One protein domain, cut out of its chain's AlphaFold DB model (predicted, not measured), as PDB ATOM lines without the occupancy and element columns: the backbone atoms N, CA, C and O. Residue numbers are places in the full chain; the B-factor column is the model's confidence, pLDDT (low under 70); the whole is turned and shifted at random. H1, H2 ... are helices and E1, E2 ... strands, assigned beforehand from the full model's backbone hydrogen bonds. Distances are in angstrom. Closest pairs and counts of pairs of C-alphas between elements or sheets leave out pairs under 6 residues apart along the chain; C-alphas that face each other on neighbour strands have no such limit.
ATOM      1  N   TYR A 338     140.470 226.594 242.523       93.31
ATOM      2  CA  TYR A 338     139.401 227.582 242.631       93.31
ATOM      3  C   TYR A 338     138.956 227.974 241.216       93.31
ATOM      4  O   TYR A 338     139.637 227.675 240.232       93.31
ATOM      5  N   SER A 339     137.808 228.628 241.082       93.94
ATOM      6  CA  SER A 339     137.309 229.073 239.774       93.94
ATOM      7  C   SER A 339     136.954 230.550 239.760       93.94
ATOM      8  O   SER A 339     136.443 231.094 240.738       93.94
ATOM      9  N   ILE A 340     137.227 231.187 238.625       95.31
ATOM     10  CA  ILE A 340     136.825 232.552 238.306       95.31
ATOM     11  C   ILE A 340     135.759 232.460 237.218       95.31
ATOM     12  O   ILE A 340     135.982 231.907 236.142       95.31
ATOM     13  N   GLU A 341     134.586 233.009 237.502       94.56
ATOM     14  CA  GLU A 341     133.409 232.946 236.652       94.56
ATOM     15  C   GLU A 341     132.830 234.346 236.401       94.56
ATOM     16  O   GLU A 341     133.019 235.299 237.162       94.56
ATOM     17  N   GLY A 342     132.008 234.461 235.359       93.00
ATOM     18  CA  GLY A 342     131.220 235.661 235.113       93.00
ATOM     19  C   GLY A 342     131.907 236.664 234.190       93.00
ATOM     20  O   GLY A 342     132.435 236.283 233.151       93.00
ATOM     21  N   TYR A 343     131.767 237.954 234.491       95.31
ATOM     22  CA  TYR A 343     132.142 239.040 233.581       95.31
ATOM     23  C   TYR A 343     133.578 239.526 233.833       95.31
ATOM     24  O   TYR A 343     133.804 240.582 234.428       95.31
ATOM     25  N   VAL A 344     134.531 238.708 233.390       95.94
ATOM     26  CA  VAL A 344     135.990 238.885 233.494       95.94
ATOM     27  C   VAL A 344     136.660 238.513 232.174       95.94
ATOM     28  O   VAL A 344     136.083 237.776 231.372       95.94
ATOM     29  N   THR A 345     137.878 238.999 231.952       93.62
ATOM     30  CA  THR A 345     138.668 238.728 230.737       93.62
ATOM     31  C   THR A 345     139.144 237.278 230.665       93.62
ATOM     32  O   THR A 345     139.218 236.706 229.579       93.62
ATOM     33  N   LEU A 346     139.431 236.677 231.822       87.50
ATOM     34  CA  LEU A 346     140.002 235.341 231.962       87.50
ATOM     35  C   LEU A 346     139.167 234.504 232.949       87.50
ATOM     36  O   LEU A 346     139.537 234.366 234.113       87.50
ATOM     37  N   PRO A 347     138.001 233.979 232.531       91.50
ATOM     38  CA  PRO A 347     137.278 232.987 233.315       91.50
ATOM     39  C   PRO A 347     137.961 231.618 233.200       91.50
ATOM     40  O   PRO A 347     138.469 231.252 232.137       91.50
ATOM     41  N   GLY A 348     137.927 230.823 234.265       86.94
ATOM     42  CA  GLY A 348     138.562 229.509 234.258       86.94
ATOM     43  C   GLY A 348     138.682 228.859 235.627       86.94
ATOM     44  O   GLY A 348     138.246 229.400 236.643       86.94
ATOM     45  N   VAL A 349     139.283 227.672 235.626       88.12
ATOM     46  CA  VAL A 349     139.671 226.927 236.826       88.12
ATOM     47  C   VAL A 349     141.179 227.069 236.995       88.12
ATOM     48  O   VAL A 349     141.928 226.869 236.040       88.12
ATOM     49  N   TYR A 350     141.609 227.413 238.201       91.06
ATOM     50  CA  TYR A 350     142.989 227.747 238.533       91.06
ATOM     51  C   TYR A 350     143.463 226.930 239.726       91.06
ATOM     52  O   TYR A 350     142.662 226.476 240.541       91.06
ATOM     53  N   GLU A 351     144.776 226.755 239.835       92.31
ATOM     54  CA  GLU A 351     145.393 226.051 240.955       92.31
ATOM     55  C   GLU A 351     145.229 226.842 242.260       92.31
ATOM     56  O   GLU A 351     145.588 228.016 242.346       92.31
ATOM     57  N   TYR A 352     144.727 226.177 243.297       92.94
ATOM     58  CA  TYR A 352     144.750 226.668 244.668       92.94
ATOM     59  C   TYR A 352     146.040 226.218 245.362       92.94
ATOM     60  O   TYR A 352     146.377 225.033 245.358       92.94
ATOM     61  N   LYS A 353     146.716 227.164 246.021       92.62
ATOM     62  CA  LYS A 353     147.850 226.915 246.920       92.62
ATOM     63  C   LYS A 353     147.460 227.290 248.343       92.62
ATOM     64  O   LYS A 353     146.652 228.192 248.548       92.62
ATOM     65  N   GLU A 354     148.015 226.590 249.324       91.81
ATOM     66  CA  GLU A 354     147.734 226.883 250.728       91.81
ATOM     67  C   GLU A 354     148.111 228.333 251.072       91.81
ATOM     68  O   GLU A 354     149.187 228.802 250.708       91.81
ATOM     69  N   GLY A 355     147.197 229.051 251.732       93.62
ATOM     70  CA  GLY A 355     147.371 230.461 252.084       93.62
ATOM     71  C   GLY A 355     147.063 231.469 250.968       93.62
ATOM     72  O   GLY A 355     147.198 232.664 251.221       93.62
ATOM     73  N   LEU A 356     146.636 231.026 249.776       95.81
ATOM     74  CA  LEU A 356     146.274 231.906 248.657       95.81
ATOM     75  C   LEU A 356     145.144 232.870 249.041       95.81
ATOM     76  O   LEU A 356     144.114 232.442 249.567       95.81
ATOM     77  N   LYS A 357     145.296 234.156 248.728       97.31
ATOM     78  CA  LYS A 357     144.309 235.205 249.010       97.31
ATOM     79  C   LYS A 357     143.707 235.808 247.744       97.31
ATOM     80  O   LYS A 357     144.194 235.595 246.637       97.31
ATOM     81  N   LEU A 358     142.631 236.581 247.904       96.50
ATOM     82  CA  LEU A 358     142.026 237.339 246.805       96.50
ATOM     83  C   LEU A 358     143.016 238.347 246.209       96.50
ATOM     84  O   LEU A 358     143.092 238.470 244.988       96.50
ATOM     85  N   SER A 359     143.792 239.041 247.042       96.06
ATOM     86  CA  SER A 359     144.797 240.006 246.576       96.06
ATOM     87  C   SER A 359     145.875 239.390 245.670       96.06
ATOM     88  O   SER A 359     146.358 240.070 244.768       96.06
ATOM     89  N   ASP A 360     146.188 238.100 245.831       94.81
ATOM     90  CA  ASP A 360     147.172 237.390 245.000       94.81
ATOM     91  C   ASP A 360     146.673 237.135 243.566       94.81
ATOM     92  O   ASP A 360     147.469 236.913 242.653       94.81
ATOM     93  N   ILE A 361     145.351 237.130 243.361       94.12
ATOM     94  CA  ILE A 361     144.724 236.709 242.097       94.12
ATOM     95  C   ILE A 361     143.979 237.838 241.384       94.12
ATOM     96  O   ILE A 361     143.814 237.792 240.164       94.12
ATOM     97  N   LEU A 362     143.505 238.849 242.119       94.81
ATOM     98  CA  LEU A 362     142.784 239.975 241.539       94.81
ATOM     99  C   LEU A 362     143.788 241.022 241.075       94.81
ATOM    100  O   LEU A 362     144.363 241.756 241.872       94.81
ATOM    101  N   ASN A 363     143.954 241.114 239.761       90.62
ATOM    102  CA  ASN A 363     144.728 242.157 239.100       90.62
ATOM    103  C   ASN A 363     143.827 242.954 238.136       90.62
ATOM    104  O   ASN A 363     142.773 242.455 237.735       90.62
ATOM    105  N   PRO A 364     144.204 244.188 237.752       91.50
ATOM    106  CA  PRO A 364     143.413 244.997 236.826       91.50
ATOM    107  C   PRO A 364     143.124 244.317 235.478       91.50
ATOM    108  O   PRO A 364     142.047 244.529 234.921       91.50
ATOM    109  N   ASP A 365     144.033 243.470 234.985       92.12
ATOM    110  CA  ASP A 365     143.899 242.784 233.691       92.12
ATOM    111  C   ASP A 365     142.804 241.707 233.690       92.12
ATOM    112  O   ASP A 365     142.300 241.339 232.627       92.12
ATOM    113  N   LEU A 366     142.385 241.234 234.869       92.56
ATOM    114  CA  LEU A 366     141.276 240.292 235.041       92.56
ATOM    115  C   LEU A 366     139.913 240.912 234.680       92.56
ATOM    116  O   LEU A 366     138.946 240.195 234.404       92.56
ATOM    117  N   PHE A 367     139.801 242.242 234.684       96.12
ATOM    118  CA  PHE A 367     138.522 242.942 234.605       96.12
ATOM    119  C   PHE A 367     138.309 243.626 233.254       96.12
ATOM    120  O   PHE A 367     139.185 244.299 232.715       96.12
ATOM    121  N   PHE A 368     137.091 243.515 232.717       95.88
ATOM    122  CA  PHE A 368     136.664 244.420 231.654       95.88
ATOM    123  C   PHE A 368     136.449 245.822 232.235       95.88
ATOM    124  O   PHE A 368     136.171 245.986 233.424       95.88
ATOM    125  N   LYS A 369     136.489 246.852 231.378       93.19
ATOM    126  CA  LYS A 369     136.260 248.250 231.796       93.19
ATOM    127  C   LYS A 369     134.918 248.468 232.504       93.19
ATOM    128  O   LYS A 369     134.794 249.384 233.306       93.19
ATOM    129  N   ASP A 370     133.917 247.656 232.182       93.94
ATOM    130  CA  ASP A 370     132.567 247.705 232.738       93.94
ATOM    131  C   ASP A 370     132.256 246.536 233.691       93.94
ATOM    132  O   ASP A 370     131.086 246.267 233.983       93.94
ATOM    133  N   THR A 371     133.276 245.841 234.209       95.06
ATOM    134  CA  THR A 371     133.099 244.910 235.331       95.06
ATOM    135  C   THR A 371     132.715 245.677 236.598       95.06
ATOM    136  O   THR A 371     133.225 246.758 236.888       95.06
ATOM    137  N   ASN A 372     131.788 245.121 237.375       94.56
ATOM    138  CA  ASN A 372     131.381 245.693 238.646       94.56
ATOM    139  C   ASN A 372     132.462 245.472 239.714       94.56
ATOM    140  O   ASN A 372     132.565 244.390 240.288       94.56
ATOM    141  N   LEU A 373     133.237 246.515 240.005       94.69
ATOM    142  CA  LEU A 373     134.287 246.468 241.026       94.69
ATOM    143  C   LEU A 373     133.783 246.734 242.450       94.69
ATOM    144  O   LEU A 373     134.533 246.541 243.400       94.69
ATOM    145  N   LYS A 374     132.519 247.136 242.624       93.75
ATOM    146  CA  LYS A 374     131.917 247.373 243.947       93.75
ATOM    147  C   LYS A 374     131.215 246.137 244.512       93.75
ATOM    148  O   LYS A 374     130.808 246.148 245.673       93.75
ATOM    149  N   PHE A 375     131.036 245.086 243.707       95.25
ATOM    150  CA  PHE A 375     130.354 243.863 244.119       95.25
ATOM    151  C   PHE A 375     130.762 242.647 243.276       95.25
ATOM    152  O   PHE A 375     130.516 242.593 242.070       95.25
ATOM    153  N   ALA A 376     131.293 241.631 243.951       96.38
ATOM    154  CA  ALA A 376     131.471 240.271 243.455       96.38
ATOM    155  C   ALA A 376     131.064 239.269 244.547       96.38
ATOM    156  O   ALA A 376     130.875 239.651 245.704       96.38
ATOM    157  N   VAL A 377     130.889 237.994 244.190       97.12
ATOM    158  CA  VAL A 377     130.461 236.953 245.140       97.12
ATOM    159  C   VAL A 377     131.455 235.803 245.165       97.12
ATOM    160  O   VAL A 377     131.745 235.208 244.131       97.12
ATOM    161  N   LEU A 378     131.911 235.450 246.363       96.69
ATOM    162  CA  LEU A 378     132.632 234.223 246.664       96.69
ATOM    163  C   LEU A 378     131.634 233.154 247.129       96.69
ATOM    164  O   LEU A 378     130.897 233.346 248.100       96.69
ATOM    165  N   VAL A 379     131.600 232.022 246.429       95.25
ATOM    166  CA  VAL A 379     130.812 230.841 246.796       95.25
ATOM    167  C   VAL A 379     131.753 229.789 247.361       95.25
ATOM    168  O   VAL A 379     132.549 229.213 246.621       95.25
ATOM    169  N   ARG A 380     131.631 229.519 248.662       94.00
ATOM    170  CA  ARG A 380     132.484 228.573 249.388       94.00
ATOM    171  C   ARG A 380     131.714 227.336 249.805       94.00
ATOM    172  O   ARG A 380     130.715 227.435 250.520       94.00
ATOM    173  N   GLN A 381     132.224 226.169 249.426       88.00
ATOM    174  CA  GLN A 381     131.694 224.868 249.831       88.00
ATOM    175  C   GLN A 381     132.819 223.962 250.351       88.00
ATOM    176  O   GLN A 381     133.137 222.936 249.755       88.00
ATOM    177  N   TYR A 382     133.432 224.364 251.466       81.62
ATOM    178  CA  TYR A 382     134.583 223.672 252.038       81.62
ATOM    179  C   TYR A 382     134.379 223.348 253.532       81.62
ATOM    180  O   TYR A 382     134.022 224.264 254.284       81.62
ATOM    181  N   PRO A 383     134.608 222.087 253.970       77.31
ATOM    182  CA  PRO A 383     134.985 220.924 253.152       77.31
ATOM    183  C   PRO A 383     133.877 220.516 252.162       77.31
ATOM    184  O   PRO A 383     132.709 220.879 252.341       77.31
ATOM    185  N   LYS A 384     134.248 219.791 251.099       69.19
ATOM    186  CA  LYS A 384     133.332 219.369 250.024       69.19
ATOM    187  C   LYS A 384     132.086 218.690 250.608       69.19
ATOM    188  O   LYS A 384     132.195 217.846 251.490       69.19
ATOM    189  N   GLY A 385     130.901 219.075 250.130       68.50
ATOM    190  CA  GLY A 385     129.613 218.595 250.655       68.50
ATOM    191  C   GLY A 385     128.998 219.461 251.764       68.50
ATOM    192  O   GLY A 385     127.839 219.249 252.113       68.50
ATOM    193  N   SER A 386     129.709 220.474 252.272       80.94
ATOM    194  CA  SER A 386     129.143 221.462 253.203       80.94
ATOM    195  C   SER A 386     128.010 222.280 252.571       80.94
ATOM    196  O   SER A 386     127.878 222.349 251.348       80.94
ATOM    197  N   ILE A 387     127.202 222.953 253.393       85.25
ATOM    198  CA  ILE A 387     126.225 223.935 252.901       85.25
ATOM    199  C   ILE A 387     126.999 225.109 252.270       85.25
ATOM    200  O   ILE A 387     127.894 225.652 252.929       85.25
ATOM    201  N   PRO A 388     126.691 225.512 251.023       89.62
ATOM    202  CA  PRO A 388     127.403 226.596 250.363       89.62
ATOM    203  C   PRO A 388     127.172 227.927 251.085       89.62
ATOM    204  O   PRO A 388     126.041 228.298 251.404       89.62
ATOM    205  N   LYS A 389     128.259 228.663 251.316       93.94
ATOM    206  CA  LYS A 389     128.245 230.037 251.830       93.94
ATOM    207  C   LYS A 389     128.450 231.001 250.669       93.94
ATOM    208  O   LYS A 389     129.342 230.789 249.854       93.94
ATOM    209  N   TYR A 390     127.647 232.058 250.620       94.44
ATOM    210  CA  TYR A 390     127.727 233.102 249.601       94.44
ATOM    211  C   TYR A 390     128.149 234.402 250.276       94.44
ATOM    212  O   TYR A 390     127.405 234.948 251.092       94.44
ATOM    213  N   ILE A 391     129.351 234.867 249.967       94.75
ATOM    214  CA  ILE A 391     129.979 236.004 250.636       94.75
ATOM    215  C   ILE A 391     130.242 237.067 249.577       94.75
ATOM    216  O   ILE A 391     130.971 236.812 248.621       94.75
ATOM    217  N   ALA A 392     129.621 238.235 249.708       95.44
ATOM    218  CA  ALA A 392     129.948 239.362 248.848       95.44
ATOM    219  C   ALA A 392     131.248 240.034 249.305       95.44
ATOM    220  O   ALA A 392     131.504 240.147 250.503       95.44
ATOM    221  N   PHE A 393     132.046 240.479 248.338       95.81
ATOM    222  CA  PHE A 393     133.282 241.236 248.549       95.81
ATOM    223  C   PHE A 393     133.426 242.314 247.464       95.81
ATOM    224  O   PHE A 393     132.769 242.242 246.417       95.81
ATOM    225  N   SER A 394     134.256 243.329 247.715       95.38
ATOM    226  CA  SER A 394     134.501 244.419 246.763       95.38
ATOM    227  C   SER A 394     135.846 244.235 246.049       95.38
ATOM    228  O   SER A 394     136.888 244.439 246.675       95.38
ATOM    229  N   PRO A 395     135.868 243.900 244.741       96.38
ATOM    230  CA  PRO A 395     137.113 243.843 243.971       96.38
ATOM    231  C   PRO A 395     137.950 245.128 244.063       96.38
ATOM    232  O   PRO A 395     139.168 245.058 244.171       96.38
ATOM    233  N   GLU A 396     137.307 246.300 244.091       94.56
ATOM    234  CA  GLU A 396     137.962 247.601 244.276       94.56
ATOM    235  C   GLU A 396     138.701 247.684 245.625       94.56
ATOM    236  O   GLU A 396     139.841 248.151 245.688       94.56
ATOM    237  N   LYS A 397     138.080 247.207 246.715       94.00
ATOM    238  CA  LYS A 397     138.712 247.201 248.046       94.00
ATOM    239  C   LYS A 397     139.874 246.212 248.120       94.00
ATOM    240  O   LYS A 397     140.871 246.533 248.761       94.00
ATOM    241  N   VAL A 398     139.780 245.076 247.428       95.56
ATOM    242  CA  VAL A 398     140.885 244.109 247.334       95.56
ATOM    243  C   VAL A 398     142.069 244.692 246.567       95.56
ATOM    244  O   VAL A 398     143.184 244.700 247.080       95.56
ATOM    245  N   LEU A 399     141.829 245.275 245.389       95.12
ATOM    246  CA  LEU A 399     142.873 245.913 244.574       95.12
ATOM    247  C   LEU A 399     143.572 247.075 245.297       95.12
ATOM    248  O   LEU A 399     144.736 247.360 245.034       95.12
ATOM    249  N   THR A 400     142.862 247.760 246.198       94.00
ATOM    250  CA  THR A 400     143.401 248.880 246.990       94.00
ATOM    251  C   THR A 400     143.955 248.461 248.355       94.00
ATOM    252  O   THR A 400     144.386 249.326 249.118       94.00
ATOM    253  N   GLY A 401     143.950 247.164 248.684       92.12
ATOM    254  CA  GLY A 401     144.470 246.629 249.949       92.12
ATOM    255  C   GLY A 401     143.626 246.952 251.188       92.12
ATOM    256  O   GLY A 401     144.110 246.818 252.308       92.12
ATOM    257  N   LYS A 402     142.374 247.395 251.015       90.56
ATOM    258  CA  LYS A 402     141.439 247.700 252.118       90.56
ATOM    259  C   LYS A 402     140.671 246.477 252.617       90.56
ATOM    260  O   LYS A 402     140.099 246.515 253.700       90.56
ATOM    261  N   GLU A 403     140.615 245.424 251.813       90.44
ATOM    262  CA  GLU A 403     139.943 244.164 252.113       90.44
ATOM    263  C   GLU A 403     140.788 243.023 251.550       90.44
ATOM    264  O   GLU A 403     141.361 243.160 250.474       90.44
ATOM    265  N   ASP A 404     140.870 241.896 252.252       93.62
ATOM    266  CA  ASP A 404     141.478 240.691 251.698       93.62
ATOM    267  C   ASP A 404     140.900 239.439 252.363       93.62
ATOM    268  O   ASP A 404     140.488 239.468 253.525       93.62
ATOM    269  N   MET A 405     140.854 238.333 251.625       94.44
ATOM    270  CA  MET A 405     140.270 237.079 252.092       94.44
ATOM    271  C   MET A 405     141.083 235.895 251.592       94.44
ATOM    272  O   MET A 405     141.373 235.791 250.404       94.44
ATOM    273  N   GLU A 406     141.402 234.971 252.496       96.44
ATOM    274  CA  GLU A 406     142.020 233.695 252.137       96.44
ATOM    275  C   GLU A 406     141.006 232.810 251.399       96.44
ATOM    276  O   GLU A 406     139.868 232.632 251.859       96.44
ATOM    277  N   LEU A 407     141.423 232.246 250.270       96.12
ATOM    278  CA  LEU A 407     140.675 231.264 249.498       96.12
ATOM    279  C   LEU A 407     140.771 229.874 250.129       96.12
ATOM    280  O   LEU A 407     141.619 229.594 250.973       96.12
ATOM    281  N   LYS A 408     139.861 228.991 249.732       94.38
ATOM    282  CA  LYS A 408     139.862 227.567 250.064       94.38
ATOM    283  C   LYS A 408     139.647 226.745 248.790       94.38
ATOM    284  O   LYS A 408     139.121 227.270 247.804       94.38
ATOM    285  N   PRO A 409     140.006 225.450 248.807       90.94
ATOM    286  CA  PRO A 409     139.672 224.540 247.723       90.94
ATOM    287  C   PRO A 409     138.193 224.607 247.331       90.94
ATOM    288  O   PRO A 409     137.314 224.662 248.197       90.94
ATOM    289  N   TYR A 410     137.931 224.553 246.027       89.88
ATOM    290  CA  TYR A 410     136.621 224.647 245.380       89.88
ATOM    291  C   TYR A 410     135.916 226.008 245.474       89.88
ATOM    292  O   TYR A 410     134.745 226.105 245.091       89.88
ATOM    293  N   ASP A 411     136.581 227.058 245.963       94.81
ATOM    294  CA  ASP A 411     135.998 228.399 245.961       94.81
ATOM    295  C   ASP A 411     135.684 228.863 244.534       94.81
ATOM    296  O   ASP A 411     136.424 228.611 243.579       94.81
ATOM    297  N   ARG A 412     134.561 229.569 244.390       95.00
ATOM    298  CA  ARG A 412     134.128 230.134 243.109       95.00
ATOM    299  C   ARG A 412     133.916 231.627 243.241       95.00
ATOM    300  O   ARG A 412     133.151 232.065 244.099       95.00
ATOM    301  N   LEU A 413     134.575 232.393 242.388       96.75
ATOM    302  CA  LEU A 413     134.534 233.848 242.365       96.75
ATOM    303  C   LEU A 413     133.697 234.286 241.178       96.75
ATOM    304  O   LEU A 413     134.071 234.061 240.032       96.75
ATOM    305  N   ILE A 414     132.549 234.892 241.450       96.62
ATOM    306  CA  ILE A 414     131.571 235.244 240.429       96.62
ATOM    307  C   ILE A 414     131.527 236.762 240.296       96.62
ATOM    308  O   ILE A 414     131.121 237.475 241.220       96.62
ATOM    309  N   PHE A 415     131.908 237.238 239.114       96.38
ATOM    310  CA  PHE A 415     131.943 238.654 238.765       96.38
ATOM    311  C   PHE A 415     130.777 239.033 237.851       96.38
ATOM    312  O   PHE A 415     130.303 238.245 237.022       96.38
ATOM    313  N   PHE A 416     130.319 240.275 237.973       94.94
ATOM    314  CA  PHE A 416     129.140 240.780 237.273       94.94
ATOM    315  C   PHE A 416     129.489 242.000 236.435       94.94
ATOM    316  O   PHE A 416     130.385 242.764 236.781       94.94
ATOM    317  N   LYS A 417     128.754 242.210 235.344       93.69
ATOM    318  CA  LYS A 417     128.816 243.472 234.606       93.69
ATOM    319  C   LYS A 417     128.124 244.572 235.417       93.69
ATOM    320  O   LYS A 417     127.109 244.319 236.072       93.69
ATOM    321  N   LEU A 418     128.643 245.794 235.366       89.38
ATOM    322  CA  LEU A 418     128.022 246.954 235.999       89.38
ATOM    323  C   LEU A 418     126.584 247.158 235.480       89.38
ATOM    324  O   LEU A 418     126.333 247.104 234.277       89.38
ATOM    325  N   GLY A 419     125.625 247.347 236.392       82.88
ATOM    326  CA  GLY A 419     124.198 247.489 236.063       82.88
ATOM    327  C   GLY A 419     123.478 246.186 235.672       82.88
ATOM    328  O   GLY A 419     122.279 246.205 235.397       82.88
ATOM    329  N   GLN A 420     124.164 245.035 235.660       84.25
ATOM    330  CA  GLN A 420     123.532 243.744 235.389       84.25
ATOM    331  C   GLN A 420     122.642 243.298 236.556       84.25
ATOM    332  O   GLN A 420     123.040 243.321 237.718       84.25
ATOM    333  N   SER A 421     121.455 242.777 236.236       80.00
ATOM    334  CA  SER A 421     120.602 242.104 237.219       80.00
ATOM    335  C   SER A 421     121.256 240.810 237.726       80.00
ATOM    336  O   SER A 421     121.240 239.787 237.036       80.00
ATOM    337  N   VAL A 422     121.780 240.841 238.954       84.12
ATOM    338  CA  VAL A 422     122.480 239.714 239.605       84.12
ATOM    339  C   VAL A 422     121.558 238.521 239.890       84.12
ATOM    340  O   VAL A 422     121.979 237.372 239.745       84.12
ATOM    341  N   GLY A 423     120.278 238.777 240.192       76.06
ATOM    342  CA  GLY A 423     119.296 237.763 240.604       76.06
ATOM    343  C   GLY A 423     119.054 236.612 239.615       76.06
ATOM    344  O   GLY A 423     118.497 235.590 239.998       76.06
ATOM    345  N   LYS A 424     119.489 236.741 238.351       74.69
ATOM    346  CA  LYS A 424     119.415 235.658 237.353       74.69
ATOM    347  C   LYS A 424     120.490 234.584 237.539       74.69
ATOM    348  O   LYS A 424     120.285 233.457 237.106       74.69
ATOM    349  N   LYS A 425     121.642 234.941 238.115       76.56
ATOM    350  CA  LYS A 425     122.789 234.036 238.298       76.56
ATOM    351  C   LYS A 425     122.908 233.531 239.732       76.56
ATOM    352  O   LYS A 425     123.271 232.379 239.934       76.56
ATOM    353  N   ILE A 426     122.619 234.382 240.716       85.81
ATOM    354  CA  ILE A 426     122.711 234.046 242.141       85.81
ATOM    355  C   ILE A 426     121.460 234.546 242.854       85.81
ATOM    356  O   ILE A 426     121.024 235.677 242.638       85.81
ATOM    357  N   ASN A 427     120.912 233.719 243.744       87.62
ATOM    358  CA  ASN A 427     119.868 234.150 244.659       87.62
ATOM    359  C   ASN A 427     120.465 235.089 245.721       87.62
ATOM    360  O   ASN A 427     121.116 234.642 246.666       87.62
ATOM    361  N   LEU A 428     120.222 236.390 245.562       86.44
ATOM    362  CA  LEU A 428     120.705 237.451 246.450       86.44
ATOM    363  C   LEU A 428     120.218 237.323 247.908       86.44
ATOM    364  O   LEU A 428     120.835 237.893 248.807       86.44
ATOM    365  N   ASN A 429     119.173 236.536 248.177       85.75
ATOM    366  CA  ASN A 429     118.715 236.271 249.547       85.75
ATOM    367  C   ASN A 429     119.671 235.344 250.319       85.75
ATOM    368  O   ASN A 429     119.595 235.267 251.539       85.75
ATOM    369  N   LEU A 430     120.566 234.632 249.622       87.62
ATOM    370  CA  LEU A 430     121.570 233.752 250.233       87.62
ATOM    371  C   LEU A 430     122.915 234.457 250.460       87.62
ATOM    372  O   LEU A 430     123.752 233.948 251.205       87.62
ATOM    373  N   VAL A 431     123.129 235.595 249.795       90.50
ATOM    374  CA  VAL A 431     124.392 236.339 249.810       90.50
ATOM    375  C   VAL A 431     124.462 237.193 251.067       90.50
ATOM    376  O   VAL A 431     123.567 237.988 251.321       90.50
ATOM    377  N   LYS A 432     125.532 237.044 251.845       89.94
ATOM    378  CA  LYS A 432     125.837 237.919 252.983       89.94
ATOM    379  C   LYS A 432     126.771 239.054 252.566       89.94
ATOM    380  O   LYS A 432     127.423 238.958 251.527       89.94
ATOM    381  N   ASN A 433     126.874 240.075 253.411       92.06
ATOM    382  CA  ASN A 433     127.825 241.185 253.305       92.06
ATOM    383  C   ASN A 433     127.573 242.098 252.101       92.06
ATOM    384  O   ASN A 433     128.497 242.480 251.384       92.06
ATOM    385  N   TYR A 434     126.312 242.438 251.840       93.31
ATOM    386  CA  TYR A 434     125.988 243.418 250.810       93.31
ATOM    387  C   TYR A 434     124.792 244.280 251.192       93.31
ATOM    388  O   TYR A 434     123.929 243.860 251.961       93.31
ATOM    389  N   VAL A 435     124.728 245.459 250.581       93.94
ATOM    390  CA  VAL A 435     123.580 246.370 250.613       93.94
ATOM    391  C   VAL A 435     123.108 246.656 249.196       93.94
ATOM    392  O   VAL A 435     123.871 246.520 248.235       93.94
ATOM    393  N   LEU A 436     121.848 247.050 249.042       93.25
ATOM    394  CA  LEU A 436     121.268 247.378 247.745       93.25
ATOM    395  C   LEU A 436     121.066 248.887 247.616       93.25
ATOM    396  O   LEU A 436     120.233 249.460 248.310       93.25
ATOM    397  N   VAL A 437     121.772 249.525 246.687       94.25
ATOM    398  CA  VAL A 437     121.622 250.960 246.418       94.25
ATOM    399  C   VAL A 437     120.643 251.177 245.270       94.25
ATOM    400  O   VAL A 437     120.743 250.536 244.223       94.25
ATOM    401  N   SER A 438     119.684 252.081 245.446       93.06
ATOM    402  CA  SER A 438     118.655 252.368 244.447       93.06
ATOM    403  C   SER A 438     118.226 253.836 244.450       93.06
ATOM    404  O   SER A 438     118.476 254.568 245.405       93.06
ATOM    405  N   GLY A 439     117.560 254.255 243.372       91.12
ATOM    406  CA  GLY A 439     117.037 255.611 243.222       91.12
ATOM    407  C   GLY A 439     118.015 256.572 242.540       91.12
ATOM    408  O   GLY A 439     118.764 256.166 241.655       91.12
ATOM    409  N   TYR A 440     117.975 257.851 242.917       92.44
ATOM    410  CA  TYR A 440     118.733 258.943 242.293       92.44
ATOM    411  C   TYR A 440     120.175 258.979 242.795       92.44
ATOM    412  O   TYR A 440     120.569 259.854 243.564       92.44
ATOM    413  N   TYR A 441     120.965 258.006 242.353       92.56
ATOM    414  CA  TYR A 441     122.386 257.888 242.653       92.56
ATOM    415  C   TYR A 441     123.113 257.268 241.456       92.56
ATOM    416  O   TYR A 441     122.551 256.417 240.770       92.56
ATOM    417  N   LYS A 442     124.347 257.697 241.164       87.75
ATOM    418  CA  LYS A 442     125.062 257.306 239.931       87.75
ATOM    419  C   LYS A 442     125.333 255.803 239.853       87.75
ATOM    420  O   LYS A 442     125.327 255.236 238.765       87.75
ATOM    421  N   TYR A 443     125.565 255.162 240.997       87.31
ATOM    422  CA  TYR A 443     125.718 253.715 241.096       87.31
ATOM    423  C   TYR A 443     124.466 253.103 241.736       87.31
ATOM    424  O   TYR A 443     124.234 253.258 242.930       87.31
ATOM    425  N   THR A 444     123.671 252.371 240.961       89.88
ATOM    426  CA  THR A 444     122.539 251.594 241.489       89.88
ATOM    427  C   THR A 444     122.806 250.105 241.336       89.88
ATOM    428  O   THR A 444     123.261 249.661 240.282       89.88
ATOM    429  N   GLY A 445     122.480 249.324 242.359       91.38
ATOM    430  CA  GLY A 445     122.721 247.887 242.401       91.38
ATOM    431  C   GLY A 445     123.326 247.440 243.729       91.38
ATOM    432  O   GLY A 445     123.411 248.227 244.674       91.38
ATOM    433  N   PRO A 446     123.710 246.158 243.831       93.12
ATOM    434  CA  PRO A 446     124.335 245.638 245.034       93.12
ATOM    435  C   PRO A 446     125.742 246.222 245.214       93.12
ATOM    436  O   PRO A 446     126.470 246.421 244.238       93.12
ATOM    437  N   VAL A 447     126.115 246.489 246.462       93.75
ATOM    438  CA  VAL A 447     127.455 246.918 246.885       93.75
ATOM    439  C   VAL A 447     127.904 246.005 248.014       93.75
ATOM    440  O   VAL A 447     127.143 245.784 248.957       93.75
ATOM    441  N   ALA A 448     129.116 245.466 247.921       94.25
ATOM    442  CA  ALA A 448     129.687 244.662 248.991       94.25
ATOM    443  C   ALA A 448     130.009 245.537 250.212       94.25
ATOM    444  O   ALA A 448     130.584 246.620 250.097       94.25
ATOM    445  N   CYS A 449     129.596 245.066 251.380       90.00
ATOM    446  CA  CYS A 449     129.531 245.819 252.624       90.00
ATOM    447  C   CYS A 449     129.692 244.812 253.769       90.00
ATOM    448  O   CYS A 449     128.808 243.990 254.005       90.00
ATOM    449  N   SER A 450     130.864 244.813 254.405       83.56
ATOM    450  CA  SER A 450     131.205 243.920 255.519       83.56
ATOM    451  C   SER A 450     130.352 244.210 256.765       83.56
ATOM    452  O   SER A 450     129.592 245.174 256.801       83.56
ATOM    453  N   ASP A 451     130.475 243.388 257.811       78.81
ATOM    454  CA  ASP A 451     129.677 243.526 259.045       78.81
ATOM    455  C   ASP A 451     129.893 244.858 259.802       78.81
ATOM    456  O   ASP A 451     129.096 245.222 260.673       78.81
ATOM    457  N   ASP A 452     130.955 245.603 259.481       82.94
ATOM    458  CA  ASP A 452     131.273 246.908 260.075       82.94
ATOM    459  C   ASP A 452     131.311 248.030 259.031       82.94
ATOM    460  O   ASP A 452     132.225 248.844 258.986       82.94
ATOM    461  N   CYS A 453     130.313 248.024 258.154       88.56
ATOM    462  CA  CYS A 453     130.171 248.959 257.048       88.56
ATOM    463  C   CYS A 453     129.191 250.092 257.389       88.56
ATOM    464  O   CYS A 453     128.153 249.879 258.027       88.56
ATOM    465  N   TYR A 454     129.509 251.303 256.934       94.38
ATOM    466  CA  TYR A 454     128.740 252.518 257.215       94.38
ATOM    467  C   TYR A 454     128.259 253.213 255.934       94.38
ATOM    468  O   TYR A 454     128.808 253.017 254.848       94.38
ATOM    469  N   ILE A 455     127.212 254.040 256.038       94.50
ATOM    470  CA  ILE A 455     126.645 254.762 254.885       94.50
ATOM    471  C   ILE A 455     127.665 255.698 254.221       94.50
ATOM    472  O   ILE A 455     127.601 255.885 253.005       94.50
ATOM    473  N   SER A 456     128.633 256.226 254.975       92.75
ATOM    474  CA  SER A 456     129.750 257.021 254.451       92.75
ATOM    475  C   SER A 456     130.622 256.275 253.429       92.75
ATOM    476  O   SER A 456     131.170 256.899 252.522       92.75
ATOM    477  N   GLU A 457     130.711 254.943 253.500       90.12
ATOM    478  CA  GLU A 457     131.447 254.139 252.513       90.12
ATOM    479  C   GLU A 457     130.703 254.012 251.181       90.12
ATOM    480  O   GLU A 457     131.322 253.830 250.129       90.12
ATOM    481  N   ILE A 458     129.372 254.095 251.227       92.00
ATOM    482  CA  ILE A 458     128.501 253.974 250.058       92.00
ATOM    483  C   ILE A 458     128.288 255.339 249.403       92.00
ATOM    484  O   ILE A 458     128.295 255.434 248.173       92.00
ATOM    485  N   LEU A 459     128.084 256.384 250.214       92.38
ATOM    486  CA  LEU A 459     127.775 257.743 249.781       92.38
ATOM    487  C   LEU A 459     129.057 258.553 249.522       92.38
ATOM    488  O   LEU A 459     129.624 259.157 250.427       92.38
ATOM    489  N   GLN A 460     129.470 258.620 248.257       88.62
ATOM    490  CA  GLN A 460     130.656 259.344 247.802       88.62
ATOM    491  C   GLN A 460     130.252 260.558 246.958       88.62
ATOM    492  O   GLN A 460     129.301 260.506 246.175       88.62
ATOM    493  N   LYS A 461     130.977 261.671 247.112       88.88
ATOM    494  CA  LYS A 461     130.626 262.967 246.501       88.88
ATOM    495  C   LYS A 461     130.553 262.919 244.966       88.88
ATOM    496  O   LYS A 461     129.737 263.615 244.374       88.88
ATOM    497  N   ASP A 462     131.382 262.100 244.329       89.50
ATOM    498  CA  ASP A 462     131.481 261.908 242.874       89.50
ATOM    499  C   ASP A 462     130.382 261.005 242.277       89.50
ATOM    500  O   ASP A 462     130.197 260.952 241.052       89.50
ATOM    501  N   LEU A 463     129.639 260.303 243.136       89.81
ATOM    502  CA  LEU A 463     128.541 259.411 242.762       89.81
ATOM    503  C   LEU A 463     127.156 260.057 242.935       89.81
ATOM    504  O   LEU A 463     126.140 259.456 242.578       89.81
ATOM    505  N   ILE A 464     127.095 261.286 243.442       91.62
ATOM    506  CA  ILE A 464     125.853 262.046 243.608       91.62
ATOM    507  C   ILE A 464     125.425 262.637 242.262       91.62
ATOM    508  O   ILE A 464     126.223 263.256 241.557       91.62
ATOM    509  N   LEU A 465     124.155 262.444 241.896       92.50
ATOM    510  CA  LEU A 465     123.572 263.091 240.722       92.50
ATOM    511  C   LEU A 465     123.180 264.527 241.078       92.50
ATOM    512  O   LEU A 465     122.873 264.829 242.229       92.50
ATOM    513  N   LYS A 466     123.146 265.412 240.078       90.75
ATOM    514  CA  LYS A 466     122.795 266.828 240.275       90.75
ATOM    515  C   LYS A 466     121.456 267.007 241.004       90.75
ATOM    516  O   LYS A 466     121.359 267.859 241.876       90.75
ATOM    517  N   ASP A 467     120.486 266.160 240.678       91.56
ATOM    518  CA  ASP A 467     119.120 266.250 241.191       91.56
ATOM    519  C   ASP A 467     118.873 265.280 242.364       91.56
ATOM    520  O   ASP A 467     117.725 264.997 242.703       91.56
ATOM    521  N   THR A 468     119.921 264.706 242.971       93.00
ATOM    522  CA  THR A 468     119.786 263.862 244.169       93.00
ATOM    523  C   THR A 468     119.344 264.714 245.362       93.00
ATOM    524  O   THR A 468     119.950 265.736 245.674       93.00
ATOM    525  N   ASN A 469     118.332 264.261 246.099       93.00
ATOM    526  CA  ASN A 469     117.878 264.929 247.308       93.00
ATOM    527  C   ASN A 469     118.894 264.786 248.444       93.00
ATOM    528  O   ASN A 469     119.005 263.739 249.081       93.00
ATOM    529  N   LEU A 470     119.597 265.872 248.754       92.62
ATOM    530  CA  LEU A 470     120.575 265.893 249.842       92.62
ATOM    531  C   LEU A 470     119.953 266.057 251.235       92.62
ATOM    532  O   LEU A 470     120.641 265.878 252.242       92.62
ATOM    533  N   ASN A 471     118.656 266.350 251.299       89.81
ATOM    534  CA  ASN A 471     117.897 266.534 252.530       89.81
ATOM    535  C   ASN A 471     117.035 265.318 252.895       89.81
ATOM    536  O   ASN A 471     116.476 265.306 253.991       89.81
ATOM    537  N   TYR A 472     116.920 264.313 252.018       89.75
ATOM    538  CA  TYR A 472     116.092 263.137 252.269       89.75
ATOM    539  C   TYR A 472     116.565 261.875 251.536       89.75
ATOM    540  O   TYR A 472     116.606 261.824 250.308       89.75
ATOM    541  N   ALA A 473     116.853 260.830 252.305       93.38
ATOM    542  CA  ALA A 473     117.080 259.467 251.844       93.38
ATOM    543  C   ALA A 473     116.617 258.463 252.912       93.38
ATOM    544  O   ALA A 473     116.447 258.803 254.091       93.38
ATOM    545  N   GLU A 474     116.418 257.217 252.496       93.94
ATOM    546  CA  GLU A 474     115.934 256.141 253.358       93.94
ATOM    547  C   GLU A 474     116.860 254.926 253.302       93.94
ATOM    548  O   GLU A 474     117.435 254.605 252.262       93.94
ATOM    549  N   ILE A 475     116.957 254.224 254.426       95.06
ATOM    550  CA  ILE A 475     117.495 252.871 254.517       95.06
ATOM    551  C   ILE A 475     116.333 251.975 254.939       95.06
ATOM    552  O   ILE A 475     115.819 252.089 256.052       95.06
ATOM    553  N   GLU A 476     115.887 251.114 254.033       93.50
ATOM    554  CA  GLU A 476     114.916 250.064 254.317       93.50
ATOM    555  C   GLU A 476     115.674 248.857 254.875       93.50
ATOM    556  O   GLU A 476     116.426 248.196 254.153       93.50
ATOM    557  N   ARG A 477     115.476 248.574 256.161       91.31
ATOM    558  CA  ARG A 477     116.117 247.461 256.855       91.31
ATOM    559  C   ARG A 477     115.212 246.244 256.843       91.31
ATOM    560  O   ARG A 477     114.036 246.326 257.211       91.31
ATOM    561  N   PHE A 478     115.759 245.116 256.412       85.50
ATOM    562  CA  PHE A 478     115.029 243.861 256.281       85.50
ATOM    563  C   PHE A 478     115.453 242.879 257.363       85.50
ATOM    564  O   PHE A 478     116.637 242.712 257.644       85.50
ATOM    565  N   ASN A 479     114.474 242.182 257.933       81.00
ATOM    566  CA  ASN A 479     114.754 241.130 258.886       81.00
ATOM    567  C   ASN A 479     115.412 239.941 258.160       81.00
ATOM    568  O   ASN A 479     114.800 239.369 257.250       81.00
ATOM    569  N   PRO A 480     116.606 239.494 258.572       73.12
ATOM    570  CA  PRO A 480     117.345 238.454 257.858       73.12
ATOM    571  C   PRO A 480     116.683 237.066 257.925       73.12
ATOM    572  O   PRO A 480     117.041 236.187 257.146       73.12
ATOM    573  N   LYS A 481     115.727 236.838 258.843       77.81
ATOM    574  CA  LYS A 481     114.997 235.562 258.966       77.81
ATOM    575  C   LYS A 481     113.696 235.551 258.171       77.81
ATOM    576  O   LYS A 481     113.368 234.539 257.562       77.81
ATOM    577  N   THR A 482     112.935 236.645 258.213       80.38
ATOM    578  CA  THR A 482     111.598 236.708 257.595       80.38
ATOM    579  C   THR A 482     111.599 237.386 256.229       80.38
ATOM    580  O   THR A 482     110.603 237.290 255.515       80.38
ATOM    581  N   LEU A 483     112.688 238.080 255.868       72.81
ATOM    582  CA  LEU A 483     112.804 238.948 254.688       72.81
ATOM    583  C   LEU A 483     111.721 240.038 254.624       72.81
ATOM    584  O   LEU A 483     111.489 240.639 253.575       72.81
ATOM    585  N   GLN A 484     111.048 240.307 255.745       78.56
ATOM    586  CA  GLN A 484     110.094 241.399 255.860       78.56
ATOM    587  C   GLN A 484     110.824 242.671 256.273       78.56
ATOM    588  O   GLN A 484     111.796 242.633 257.028       78.56
ATOM    589  N   ARG A 485     110.342 243.808 255.773       79.62
ATOM    590  CA  ARG A 485     110.851 245.122 256.162       79.62
ATOM    591  C   ARG A 485     110.555 245.353 257.644       79.62
ATOM    592  O   ARG A 485     109.393 245.326 258.042       79.62
ATOM    593  N   GLU A 486     111.599 245.578 258.426       83.38
ATOM    594  CA  GLU A 486     111.529 245.756 259.877       83.38
ATOM    595  C   GLU A 486     111.537 247.240 260.253       83.38
ATOM    596  O   GLU A 486     110.748 247.680 261.088       83.38
ATOM    597  N   GLU A 487     112.375 248.031 259.583       86.75
ATOM    598  CA  GLU A 487     112.608 249.431 259.931       86.75
ATOM    599  C   GLU A 487     112.858 250.288 258.677       86.75
ATOM    600  O   GLU A 487     113.340 249.805 257.650       86.75
ATOM    601  N   ILE A 488     112.510 251.577 258.755       87.62
ATOM    602  CA  ILE A 488     112.900 252.596 257.772       87.62
ATOM    603  C   ILE A 488     113.688 253.671 258.515       87.62
ATOM    604  O   ILE A 488     113.119 254.438 259.297       87.62
ATOM    605  N   ILE A 489     114.991 253.733 258.256       91.69
ATOM    606  CA  ILE A 489     115.887 254.721 258.855       91.69
ATOM    607  C   ILE A 489     116.023 255.885 257.886       91.69
ATOM    608  O   ILE A 489     116.512 255.740 256.767       91.69
ATOM    609  N   LYS A 490     115.595 257.063 258.328       89.88
ATOM    610  CA  LYS A 490     115.657 258.287 257.533       89.88
ATOM    611  C   LYS A 490     116.938 259.053 257.816       89.88
ATOM    612  O   LYS A 490     117.371 259.182 258.970       89.88
ATOM    613  N   PHE A 491     117.531 259.612 256.772       93.56
ATOM    614  CA  PHE A 491     118.725 260.432 256.910       93.56
ATOM    615  C   PHE A 491     118.822 261.491 255.820       93.56
ATOM    616  O   PHE A 491     118.164 261.402 254.785       93.56
ATOM    617  N   LYS A 492     119.648 262.509 256.070       93.06
ATOM    618  CA  LYS A 492     119.986 263.510 255.066       93.06
ATOM    619  C   LYS A 492     121.362 263.178 254.499       93.06
ATOM    620  O   LYS A 492     122.322 263.189 255.271       93.06
ATOM    621  N   PRO A 493     121.499 262.905 253.192       95.06
ATOM    622  CA  PRO A 493     122.810 262.676 252.589       95.06
ATOM    623  C   PRO A 493     123.827 263.789 252.885       95.06
ATOM    624  O   PRO A 493     125.004 263.497 253.078       95.06
ATOM    625  N   ILE A 494     123.391 265.048 253.020       94.00
ATOM    626  CA  ILE A 494     124.287 266.162 253.370       94.00
ATOM    627  C   ILE A 494     124.955 266.005 254.745       94.00
ATOM    628  O   ILE A 494     126.113 266.386 254.898       94.00
ATOM    629  N   GLU A 495     124.256 265.416 255.724       94.69
ATOM    630  CA  GLU A 495     124.779 265.169 257.077       94.69
ATOM    631  C   GLU A 495     125.834 264.052 257.085       94.69
ATOM    632  O   GLU A 495     126.710 264.028 257.943       94.69
ATOM    633  N   VAL A 496     125.773 263.139 256.114       94.81
ATOM    634  CA  VAL A 496     126.784 262.090 255.933       94.81
ATOM    635  C   VAL A 496     128.006 262.648 255.210       94.81
ATOM    636  O   VAL A 496     129.135 262.447 255.648       94.81
ATOM    637  N   LEU A 497     127.798 263.428 254.147       92.88
ATOM    638  CA  LEU A 497     128.885 264.022 253.357       92.88
ATOM    639  C   LEU A 497     129.745 265.017 254.138       92.88
ATOM    640  O   LEU A 497     130.924 265.174 253.831       92.88
ATOM    641  N   ASN A 498     129.159 265.719 255.111       93.44
ATOM    642  CA  ASN A 498     129.885 266.650 255.977       93.44
ATOM    643  C   ASN A 498     130.424 265.987 257.262       93.44
ATOM    644  O   ASN A 498     131.023 266.678 258.082       93.44
ATOM    645  N   GLY A 499     130.200 264.680 257.446       91.38
ATOM    646  CA  GLY A 499     130.671 263.908 258.598       91.38
ATOM    647  C   GLY A 499     129.900 264.129 259.905       91.38
ATOM    648  O   GLY A 499     130.327 263.637 260.945       91.38
ATOM    649  N   SER A 500     128.776 264.853 259.892       92.12
ATOM    650  CA  SER A 500     127.973 265.099 261.104       92.12
ATOM    651  C   SER A 500     127.110 263.908 261.531       92.12
ATOM    652  O   SER A 500     126.669 263.848 262.681       92.12
ATOM    653  N   LYS A 501     126.869 262.956 260.627       92.94
ATOM    654  CA  LYS A 501     126.107 261.734 260.882       92.94
ATOM    655  C   LYS A 501     126.694 260.576 260.088       92.94
ATOM    656  O   LYS A 501     126.907 260.707 258.893       92.94
ATOM    657  N   ASP A 502     126.857 259.422 260.719       94.25
ATOM    658  CA  ASP A 502     127.171 258.184 260.011       94.25
ATOM    659  C   ASP A 502     126.329 257.040 260.573       94.25
ATOM    660  O   ASP A 502     126.011 257.000 261.761       94.25
ATOM    661  N   ILE A 503     125.880 256.153 259.696       95.06
ATOM    662  CA  ILE A 503     124.866 255.142 260.001       95.06
ATOM    663  C   ILE A 503     125.442 253.782 259.665       95.06
ATOM    664  O   ILE A 503     125.779 253.519 258.511       95.06
ATOM    665  N   LYS A 504     125.505 252.914 260.674       94.81
ATOM    666  CA  LYS A 504     125.912 251.524 260.498       94.81
ATOM    667  C   LYS A 504     124.877 250.767 259.667       94.81
ATOM    668  O   LYS A 504     123.683 250.749 259.998       94.81
ATOM    669  N   LEU A 505     125.358 250.141 258.603       93.75
ATOM    670  CA  LEU A 505     124.569 249.336 257.685       93.75
ATOM    671  C   LEU A 505     124.544 247.874 258.134       93.75
ATOM    672  O   LEU A 505     125.413 247.401 258.867       93.75
ATOM    673  N   GLN A 506     123.517 247.162 257.692       90.12
ATOM    674  CA  GLN A 506     123.367 245.724 257.863       90.12
ATOM    675  C   GLN A 506     123.283 245.046 256.498       90.12
ATOM    676  O   GLN A 506     122.874 245.651 255.505       90.12
ATOM    677  N   SER A 507     123.646 243.762 256.446       89.19
ATOM    678  CA  SER A 507     123.416 242.953 255.247       89.19
ATOM    679  C   SER A 507     121.942 243.022 254.830       89.19
ATOM    680  O   SER A 507     121.060 242.954 255.682       89.19
ATOM    681  N   TRP A 508     121.696 243.118 253.524       89.50
ATOM    682  CA  TRP A 508     120.379 243.298 252.899       89.50
ATOM    683  C   TRP A 508     119.696 244.652 253.128       89.50
ATOM    684  O   TRP A 508     118.594 244.840 252.609       89.50
ATOM    685  N   ASP A 509     120.325 245.612 253.817       93.06
ATOM    686  CA  ASP A 509     119.800 246.980 253.862       93.06
ATOM    687  C   ASP A 509     119.654 247.517 252.428       93.06
ATOM    688  O   ASP A 509     120.553 247.391 251.585       93.06
ATOM    689  N   ARG A 510     118.505 248.131 252.139       93.88
ATOM    690  CA  ARG A 510     118.262 248.807 250.865       93.88
ATOM    691  C   ARG A 510     118.289 250.309 251.068       93.88
ATOM    692  O   ARG A 510     117.429 250.875 251.729       93.88
ATOM    693  N   ILE A 511     119.249 250.957 250.431       95.75
ATOM    694  CA  ILE A 511     119.434 252.401 250.472       95.75
ATOM    695  C   ILE A 511     118.694 253.003 249.275       95.75
ATOM    696  O   ILE A 511     118.924 252.619 248.122       95.75
ATOM    697  N   VAL A 512     117.784 253.932 249.547       94.94
ATOM    698  CA  VAL A 512     116.952 254.590 248.539       94.94
ATOM    699  C   VAL A 512     117.249 256.084 248.549       94.94
ATOM    700  O   VAL A 512     116.934 256.795 249.505       94.94
ATOM    701  N   PHE A 513     117.856 256.558 247.462       94.19
ATOM    702  CA  PHE A 513     118.074 257.977 247.211       94.19
ATOM    703  C   PHE A 513     116.926 258.542 246.378       94.19
ATOM    704  O   PHE A 513     116.554 257.990 245.343       94.19
ATOM    705  N   TYR A 514     116.369 259.664 246.811       92.12
ATOM    706  CA  TYR A 514     115.238 260.301 246.146       92.12
ATOM    707  C   TYR A 514     115.691 261.512 245.322       92.12
ATOM    708  O   TYR A 514     116.782 262.028 245.565       92.12
ATOM    709  N   PRO A 515     114.906 261.973 244.337       90.81
ATOM    710  CA  PRO A 515     115.190 263.221 243.639       90.81
ATOM    711  C   PRO A 515     114.843 264.440 244.499       90.81
ATOM    712  O   PRO A 515     113.995 264.352 245.388       90.81
ATOM    713  N   GLU A 516     115.458 265.586 244.214       85.81
ATOM    714  CA  GLU A 516     115.379 266.826 245.003       85.81
ATOM    715  C   GLU A 516     113.942 267.277 245.325       85.81
ATOM    716  O   GLU A 516     113.672 267.789 246.410       85.81
TER     717      GLU A 516
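This is residues 338 to 516 of the 725 residues of the protein "Polysaccharide biosynthesis protein" of Aquifex aeolicus (strain VF5) (UniProt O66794). Two lobes of like build stand end to end, each a strongly twisted five-stranded sheet with two short helices on it; the edge strand E7 of the second lobe lies beside E3 and E4 of the first. The printed part has 179 residues with four named helices and ten named strands, in the order E1 E2 H1 E3 E4 H2 E5, then E6 E7 H3 E8 E9 H4 E10. The sheets, E2 E1 E5 E3 E4 and E7 E6 E10 E8 E9, are both mixed. The class is mixed, helices and strands, with 82 residues, under half, in named elements. The whole is compact, with a radius of gyration of the C-alphas of 17.0 A and spans of 50 by 37 by 29 A.

Find C-alpha 338 at (139.401, 227.582, 242.631), where E1, residues 338 to 342, begins. Next come E2, 348 to 351, and H1, 358 to 361. E3, 371 to 380, is 21.6 A long and bends by 91 degrees at residue 374. Then read E4, 389 to 393, H2, 395 to 399, and E5, 412 to 417. The second lobe opens with E6, 434 to 439, at C-alpha 434 (125.988, 243.418, 250.810), followed by E7, 445 to 448, and H3, 455 to 458. E8, 468 to 478, is 23.9 A long and bends by 95 degrees at residue 471. E9, 485 to 491, H4, 493 to 497, and E10, 510 to 515, follow; E10 ends at C-alpha 515 (115.190, 263.221, 243.639).

In the first sheet, look at the hairpin E1 and E2, antiparallel, with N 350 and O 338 2.8 A apart. E1 and E5 are parallel, with N 341 and O 413 at 2.8 A; E5 and E3 are antiparallel, with N 414 and O 377 at 2.8 A. E3 and E4 form a hairpin, with N 378 and O 391 at 2.8 A. H2 is over E3 at a height over the sheet of 7.9 A; H1 only grazes the sheet. H1 and H2 only just touch, with 3 pairs of C-alphas within 8 A, the closest being Ser 359 and Val 398 at 5.7 A. Between lobes, the closest C-alphas of E3 and E7, Phe 375 and Ala 448, are 5.0 A apart. In the second sheet, E6 and E7 form a hairpin, with N 445 and O 437 at 2.8 A. E6 and E10 are parallel, with N 511 and O 436 at 2.8 A; E10 and E8 are antiparallel, with N 512 and O 474 at 2.8 A. E8 and E9 form a hairpin, with N 475 and O 489 at 2.8 A. H4 is over E8 at a height of 8.1 A, and H3 only grazes this sheet. H3 and H4 only just touch, with 3 pairs of C-alphas within 8 A, the closest being Ser 456 and Val 496 at 6.1 A. Four split strand-helix-strand units, two same-way strands with a helix between them in the chain and other strands between them in the sheet, have right-handed crossovers: E2 H1 E3, E4 H2 E5, E7 H3 E8 and E9 H4 E10. In H2 and H4 every O i to N i+4 pair is within hydrogen-bond range; H1 and H3 are too short for such a pair, and each has its one O i to N i+3 pair within range.

The two C-alphas farthest apart, Glu 354 and Glu 516, are 51.7 A apart. The printed part has no cut. The links H2 to E5, E5 to E6 and H4 to E10 are long. The mean pLDDT of the printed part is 90.8, with residues 384 to 385 under 70.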